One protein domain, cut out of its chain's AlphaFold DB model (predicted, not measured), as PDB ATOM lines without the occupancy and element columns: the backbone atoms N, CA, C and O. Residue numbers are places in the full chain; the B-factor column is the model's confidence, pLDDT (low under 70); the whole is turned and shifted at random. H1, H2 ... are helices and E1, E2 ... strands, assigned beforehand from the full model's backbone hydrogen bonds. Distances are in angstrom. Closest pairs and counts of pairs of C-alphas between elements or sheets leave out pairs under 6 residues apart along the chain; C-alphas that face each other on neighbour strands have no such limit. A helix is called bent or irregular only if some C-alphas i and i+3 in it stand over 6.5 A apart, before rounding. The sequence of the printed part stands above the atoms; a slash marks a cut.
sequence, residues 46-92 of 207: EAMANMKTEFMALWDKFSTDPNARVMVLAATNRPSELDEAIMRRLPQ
ATOM      1  N   GLU A  46     -26.502 -39.402   4.897       84.00
ATOM      2  CA  GLU A  46     -27.675 -38.933   5.637       84.00
ATOM      3  C   GLU A  46     -27.468 -37.510   6.172       84.00
ATOM      4  O   GLU A  46     -28.343 -36.658   6.012       84.00
ATOM      5  N   ALA A  47     -26.286 -37.207   6.719       88.00
ATOM      6  CA  ALA A  47     -25.946 -35.858   7.166       88.00
ATOM      7  C   ALA A  47     -26.031 -34.842   6.017       88.00
ATOM      8  O   ALA A  47     -26.649 -33.789   6.169       88.00
ATOM      9  N   MET A  48     -25.484 -35.175   4.843       85.75
ATOM     10  CA  MET A  48     -25.539 -34.324   3.653       85.75
ATOM     11  C   MET A  48     -26.977 -34.121   3.156       85.75
ATOM     12  O   MET A  48     -27.351 -33.011   2.774       85.75
ATOM     13  N   ALA A  49     -27.805 -35.169   3.171       85.81
ATOM     14  CA  ALA A  49     -29.211 -35.076   2.779       85.81
ATOM     15  C   ALA A  49     -30.022 -34.187   3.738       85.81
ATOM     16  O   ALA A  49     -30.830 -33.363   3.296       85.81
ATOM     17  N   ASN A  50     -29.761 -34.298   5.041       89.06
ATOM     18  CA  ASN A  50     -30.387 -33.456   6.056       89.06
ATOM     19  C   ASN A  50     -29.959 -31.991   5.902       89.06
ATOM     20  O   ASN A  50     -30.818 -31.110   5.888       89.06
ATOM     21  N   MET A  51     -28.667 -31.729   5.673       92.50
ATOM     22  CA  MET A  51     -28.156 -30.378   5.401       92.50
ATOM     23  C   MET A  51     -28.787 -29.760   4.151       92.50
ATOM     24  O   MET A  51     -29.204 -28.603   4.182       92.50
ATOM     25  N   LYS A  52     -28.913 -30.528   3.059       88.88
ATOM     26  CA  LYS A  52     -29.613 -30.073   1.849       88.88
ATOM     27  C   LYS A  52     -31.062 -29.705   2.154       88.88
ATOM     28  O   LYS A  52     -31.523 -28.648   1.741       88.88
ATOM     29  N   THR A  53     -31.775 -30.551   2.893       91.12
ATOM     30  CA  THR A  53     -33.186 -30.312   3.233       91.12
ATOM     31  C   THR A  53     -33.356 -29.046   4.070       91.12
ATOM     32  O   THR A  53     -34.223 -28.223   3.774       91.12
ATOM     33  N   GLU A  54     -32.508 -28.853   5.080       92.50
ATOM     34  CA  GLU A  54     -32.541 -27.666   5.934       92.50
ATOM     35  C   GLU A  54     -32.226 -26.392   5.145       92.50
ATOM     36  O   GLU A  54     -32.953 -25.404   5.254       92.50
ATOM     37  N   PHE A  55     -31.211 -26.435   4.281       91.81
ATOM     38  CA  PHE A  55     -30.876 -25.328   3.388       91.81
ATOM     39  C   PHE A  55     -32.064 -24.921   2.508       91.81
ATOM     40  O   PHE A  55     -32.404 -23.741   2.432       91.81
ATOM     41  N   MET A  56     -32.739 -25.894   1.895       91.25
ATOM     42  CA  MET A  56     -33.894 -25.642   1.029       91.25
ATOM     43  C   MET A  56     -35.078 -25.064   1.808       91.25
ATOM     44  O   MET A  56     -35.718 -24.118   1.352       91.25
ATOM     45  N   ALA A  57     -35.330 -25.566   3.020       91.12
ATOM     46  CA  ALA A  57     -36.368 -25.030   3.893       91.12
ATOM     47  C   ALA A  57     -36.080 -23.582   4.324       91.12
ATOM     48  O   ALA A  57     -37.005 -22.781   4.452       91.12
ATOM     49  N   LEU A  58     -34.813 -23.229   4.559       89.94
ATOM     50  CA  LEU A  58     -34.409 -21.858   4.873       89.94
ATOM     51  C   LEU A  58     -34.529 -20.939   3.654       89.94
ATOM     52  O   LEU A  58     -35.061 -19.839   3.784       89.94
ATOM     53  N   TRP A  59     -34.117 -21.393   2.469       90.62
ATOM     54  CA  TRP A  59     -34.253 -20.630   1.224       90.62
ATOM     55  C   TRP A  59     -35.700 -20.187   0.971       90.62
ATOM     56  O   TRP A  59     -35.971 -19.014   0.690       90.62
ATOM     57  N   ASP A  60     -36.642 -21.120   1.117       87.44
ATOM     58  CA  ASP A  60     -38.063 -20.861   0.878       87.44
ATOM     59  C   ASP A  60     -38.646 -19.873   1.911       87.44
ATOM     60  O   ASP A  60     -39.535 -19.079   1.588       87.44
ATOM     61  N   LYS A  61     -38.105 -19.840   3.138       86.50
ATOM     62  CA  LYS A  61     -38.503 -18.864   4.169       86.50
ATOM     63  C   LYS A  61     -38.118 -17.434   3.795       86.50
ATOM     64  O   LYS A  61     -38.949 -16.542   3.917       86.50
ATOM     65  N   PHE A  62     -36.898 -17.198   3.311       84.19
ATOM     66  CA  PHE A  62     -36.495 -15.843   2.906       84.19
ATOM     67  C   PHE A  62     -37.198 -15.381   1.625       84.19
ATOM     68  O   PHE A  62     -37.399 -14.189   1.440       84.19
ATOM     69  N   SER A  63     -37.608 -16.316   0.763       78.62
ATOM     70  CA  SER A  63     -38.341 -15.998  -0.471       78.62
ATOM     71  C   SER A  63     -39.791 -15.565  -0.219       78.62
ATOM     72  O   SER A  63     -40.411 -14.956  -1.087       78.62
ATOM     73  N   THR A  64     -40.351 -15.897   0.948       80.88
ATOM     74  CA  THR A  64     -41.759 -15.639   1.296       80.88
ATOM     75  C   THR A  64     -41.946 -14.480   2.274       80.88
ATOM     76  O   THR A  64     -43.057 -13.964   2.387       80.88
ATOM     77  N   ASP A  65     -40.884 -14.041   2.954       82.94
ATOM     78  CA  ASP A  65     -40.921 -12.889   3.854       82.94
ATOM     79  C   ASP A  65     -40.762 -11.573   3.063       82.94
ATOM     80  O   ASP A  65     -39.675 -11.291   2.555       82.94
ATOM     81  N   PRO A  66     -41.801 -10.717   2.981       78.88
ATOM     82  CA  PRO A  66     -41.735  -9.455   2.241       78.88
ATOM     83  C   PRO A  66     -40.737  -8.444   2.832       78.88
ATOM     84  O   PRO A  66     -40.397  -7.465   2.167       78.88
ATOM     85  N   ASN A  67     -40.263  -8.656   4.064       84.38
ATOM     86  CA  ASN A  67     -39.251  -7.814   4.701       84.38
ATOM     87  C   ASN A  67     -37.821  -8.336   4.487       84.38
ATOM     88  O   ASN A  67     -36.860  -7.600   4.736       84.38
ATOM     89  N   ALA A  68     -37.655  -9.575   4.016       77.12
ATOM     90  CA  ALA A  68     -36.353 -10.160   3.738       77.12
ATOM     91  C   ALA A  68     -35.895  -9.789   2.318       77.12
ATOM     92  O   ALA A  68     -36.539 -10.100   1.322       77.12
ATOM     93  N   ARG A  69     -34.739  -9.123   2.211       83.75
ATOM     94  CA  ARG A  69     -34.052  -8.882   0.932       83.75
ATOM     95  C   ARG A  69     -32.751  -9.665   0.919       83.75
ATOM     96  O   ARG A  69     -31.720  -9.157   1.354       83.75
ATOM     97  N   VAL A  70     -32.823 -10.912   0.464       88.19
ATOM     98  CA  VAL A  70     -31.678 -11.825   0.369       88.19
ATOM     99  C   VAL A  70     -31.438 -12.160  -1.098       88.19
ATOM    100  O   VAL A  70     -32.374 -12.487  -1.821       88.19
ATOM    101  N   MET A  71     -30.181 -12.074  -1.531       87.69
ATOM    102  CA  MET A  71     -29.721 -12.545  -2.837       87.69
ATOM    103  C   MET A  71     -28.744 -13.688  -2.598       87.69
ATOM    104  O   MET A  71     -27.809 -13.534  -1.808       87.69
ATOM    105  N   VAL A  72     -28.963 -14.822  -3.259       89.94
ATOM    106  CA  VAL A  72     -28.075 -15.978  -3.156       89.94
ATOM    107  C   VAL A  72     -27.306 -16.120  -4.458       89.94
ATOM    108  O   VAL A  72     -27.896 -16.085  -5.529       89.94
ATOM    109  N   LEU A  73     -25.985 -16.265  -4.354       92.38
ATOM    110  CA  LEU A  73     -25.114 -16.551  -5.487       92.38
ATOM    111  C   LEU A  73     -24.456 -17.906  -5.262       92.38
ATOM    112  O   LEU A  73     -23.882 -18.149  -4.199       92.38
ATOM    113  N   ALA A  74     -24.504 -18.763  -6.274       92.69
ATOM    114  CA  ALA A  74     -23.753 -20.007  -6.321       92.69
ATOM    115  C   ALA A  74     -22.634 -19.893  -7.358       92.69
ATOM    116  O   ALA A  74     -22.842 -19.326  -8.425       92.69
ATOM    117  N   ALA A  75     -21.461 -20.452  -7.064       94.19
ATOM    118  CA  ALA A  75     -20.356 -20.563  -8.011       94.19
ATOM    119  C   ALA A  75     -19.860 -22.015  -8.039       94.19
ATOM    120  O   ALA A  75     -19.574 -22.588  -6.987       94.19
ATOM    121  N   THR A  76     -19.781 -22.627  -9.222       92.19
ATOM    122  CA  THR A  76     -19.345 -24.021  -9.395       92.19
ATOM    123  C   THR A  76     -18.629 -24.229 -10.723       92.19
ATOM    124  O   THR A  76     -19.022 -23.672 -11.741       92.19
ATOM    125  N   ASN A  77     -17.624 -25.102 -10.738       91.31
ATOM    126  CA  ASN A  77     -16.961 -25.541 -11.974       91.31
ATOM    127  C   ASN A  77     -17.607 -26.823 -12.531       91.31
ATOM    128  O   ASN A  77     -17.144 -27.390 -13.513       91.31
ATOM    129  N   ARG A  78     -18.637 -27.339 -11.846       89.62
ATOM    130  CA  ARG A  78     -19.321 -28.605 -12.133       89.62
ATOM    131  C   ARG A  78     -20.836 -28.396 -12.032       89.62
ATOM    132  O   ARG A  78     -21.462 -28.905 -11.103       89.62
ATOM    133  N   PRO A  79     -21.451 -27.619 -12.943       89.06
ATOM    134  CA  PRO A  79     -22.884 -27.322 -12.876       89.06
ATOM    135  C   PRO A  79     -23.751 -28.584 -12.989       89.06
ATOM    136  O   PRO A  79     -24.815 -28.644 -12.386       89.06
ATOM    137  N   SER A  80     -23.276 -29.618 -13.691       89.12
ATOM    138  CA  SER A  80     -23.971 -30.903 -13.843       89.12
ATOM    139  C   SER A  80     -24.058 -31.730 -12.557       89.12
ATOM    140  O   SER A  80     -24.830 -32.680 -12.501       89.12
ATOM    141  N   GLU A  81     -23.242 -31.420 -11.546       89.38
ATOM    142  CA  GLU A  81     -23.271 -32.094 -10.241       89.38
ATOM    143  C   GLU A  81     -24.219 -31.399  -9.250       89.38
ATOM    144  O   GLU A  81     -24.438 -31.898  -8.142       89.38
ATOM    145  N   LEU A  82     -24.786 -30.246  -9.625       89.12
ATOM    146  CA  LEU A  82     -25.702 -29.499  -8.776       89.12
ATOM    147  C   LEU A  82     -27.094 -30.146  -8.766       89.12
ATOM    148  O   LEU A  82     -27.574 -30.682  -9.760       89.12
ATOM    149  N   ASP A  83     -27.755 -30.080  -7.613       90.12
ATOM    150  CA  ASP A  83     -29.102 -30.610  -7.429       90.12
ATOM    151  C   ASP A  83     -30.135 -29.829  -8.265       90.12
ATOM    152  O   ASP A  83     -30.180 -28.596  -8.203       90.12
ATOM    153  N   GLU A  84     -31.006 -30.528  -9.001       89.50
ATOM    154  CA  GLU A  84     -32.038 -29.882  -9.826       89.50
ATOM    155  C   GLU A  84     -32.950 -28.947  -9.018       89.50
ATOM    156  O   GLU A  84     -33.401 -27.923  -9.536       89.50
ATOM    157  N   ALA A  85     -33.249 -29.267  -7.755       90.00
ATOM    158  CA  ALA A  85     -34.124 -28.440  -6.931       90.00
ATOM    159  C   ALA A  85     -33.468 -27.098  -6.568       90.00
ATOM    160  O   ALA A  85     -34.178 -26.094  -6.437       90.00
ATOM    161  N   ILE A  86     -32.135 -27.077  -6.443       90.25
ATOM    162  CA  ILE A  86     -31.335 -25.859  -6.262       90.25
ATOM    163  C   ILE A  86     -31.278 -25.082  -7.580       90.25
ATOM    164  O   ILE A  86     -31.532 -23.882  -7.581       90.25
ATOM    165  N   MET A  87     -31.043 -25.754  -8.713       90.12
ATOM    166  CA  MET A  87     -31.029 -25.101 -10.032       90.12
ATOM    167  C   MET A  87     -32.350 -24.391 -10.350       90.12
ATOM    168  O   MET A  87     -32.344 -23.289 -10.882       90.12
ATOM    169  N   ARG A  88     -33.497 -24.962  -9.964       91.00
ATOM    170  CA  ARG A  88     -34.812 -24.311 -10.135       91.00
ATOM    171  C   ARG A  88     -34.968 -23.015  -9.330       91.00
ATOM    172  O   ARG A  88     -35.827 -22.207  -9.673       91.00
ATOM    173  N   ARG A  89     -34.183 -22.829  -8.263       91.50
ATOM    174  CA  ARG A  89     -34.160 -21.618  -7.423       91.50
ATOM    175  C   ARG A  89     -33.117 -20.593  -7.871       91.50
ATOM    176  O   ARG A  89     -33.146 -19.480  -7.363       91.50
ATOM    177  N   LEU A  90     -32.254 -20.966  -8.816       92.44
ATOM    178  CA  LEU A  90     -31.211 -20.135  -9.412       92.44
ATOM    179  C   LEU A  90     -31.482 -19.982 -10.921       92.44
ATOM    180  O   LEU A  90     -30.818 -20.619 -11.744       92.44
ATOM    181  N   PRO A  91     -32.531 -19.230 -11.308       88.75
ATOM    182  CA  PRO A  91     -32.989 -19.160 -12.692       88.75
ATOM    183  C   PRO A  91     -31.989 -18.490 -13.641       88.75
ATOM    184  O   PRO A  91     -32.107 -18.672 -14.855       88.75
ATOM    185  N   GLN A  92     -31.040 -17.697 -13.132       92.25
ATOM    186  CA  GLN A  92     -30.014 -17.061 -13.952       92.25
ATOM    187  C   GLN A  92     -28.692 -17.800 -13.792       92.25
ATOM    188  O   GLN A  92     -28.210 -17.976 -12.681       92.25
TER     189      GLN A  92
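This is residues 46 to 92 of the 207 residues of the protein "(rape) hypothetical protein" of Brassica napus (UniProt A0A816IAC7). One long helix, H1, makes one long side of a flat model; beyond its end the printed part turns at residues 64 to 69 and runs back, at a distance from H1, through an extended stretch that holds the short strand E1. It then turns again, and a very short helix, H2, comes near H1 at Met 56, with the last residues trailing away from H1. The printed part has 47 residues, with two named helices and one named strand in the order H1, E1, H2; the class is mostly helix, and E1 pairs with no named strand. The whole is only just loose, close to compact, with a radius of gyration of the C-alphas of 11.9 A and spans of 33 by 27 by 14 A.

Start with H1, residues 46 to 64. Its residues 46 to 51 stand free, and so do residues 64 to 69. Go on to E1, residues 74 to 76; H1 and E1 are apart, with a short link of 9 residues between them. After a second short link, of 7 residues, look for H2, residues 84 to 87. E1 and H2 are apart too. H1 and H2 are close but not clearly touching, with 1 pair of C-alphas within 8 A: the closest, those of Met 56 and Ile 86, are 7.7 A apart. In the backbone of H1 every O i to N i+4 pair is within hydrogen-bond range; H2 is too short for such a pair, and its 1 pair of O i to N i+3 is within range.

Find C-alpha 46 at (-27.675, -38.933, 5.637); from there H1 runs 27.6 A to C-alpha 64 at (-41.759, -15.639, 1.296), and it is not bent. E1 begins at C-alpha 74, at (-23.753, -20.007, -6.321), and measures 6.7 A from first to last C-alpha. H2 ends at C-alpha 87, at (-31.029, -25.101, -10.032), with 4.9 A between its first and last C-alphas.

Look for the two C-alphas farthest apart at Asn 67 and Arg 78, 33.4 A from each other; the first and last printed C-alphas, those of Glu 46 and Gln 92, are 29.5 A apart. Without the stretches that stand free, the body has 35 residues and spans 27 by 19 by 13 A. The printed part has no cut, and both links are short. In the B-factor column you will find a mean pLDDT of 88.5 over the printed part of this predicted model, and no printed residue is under 70.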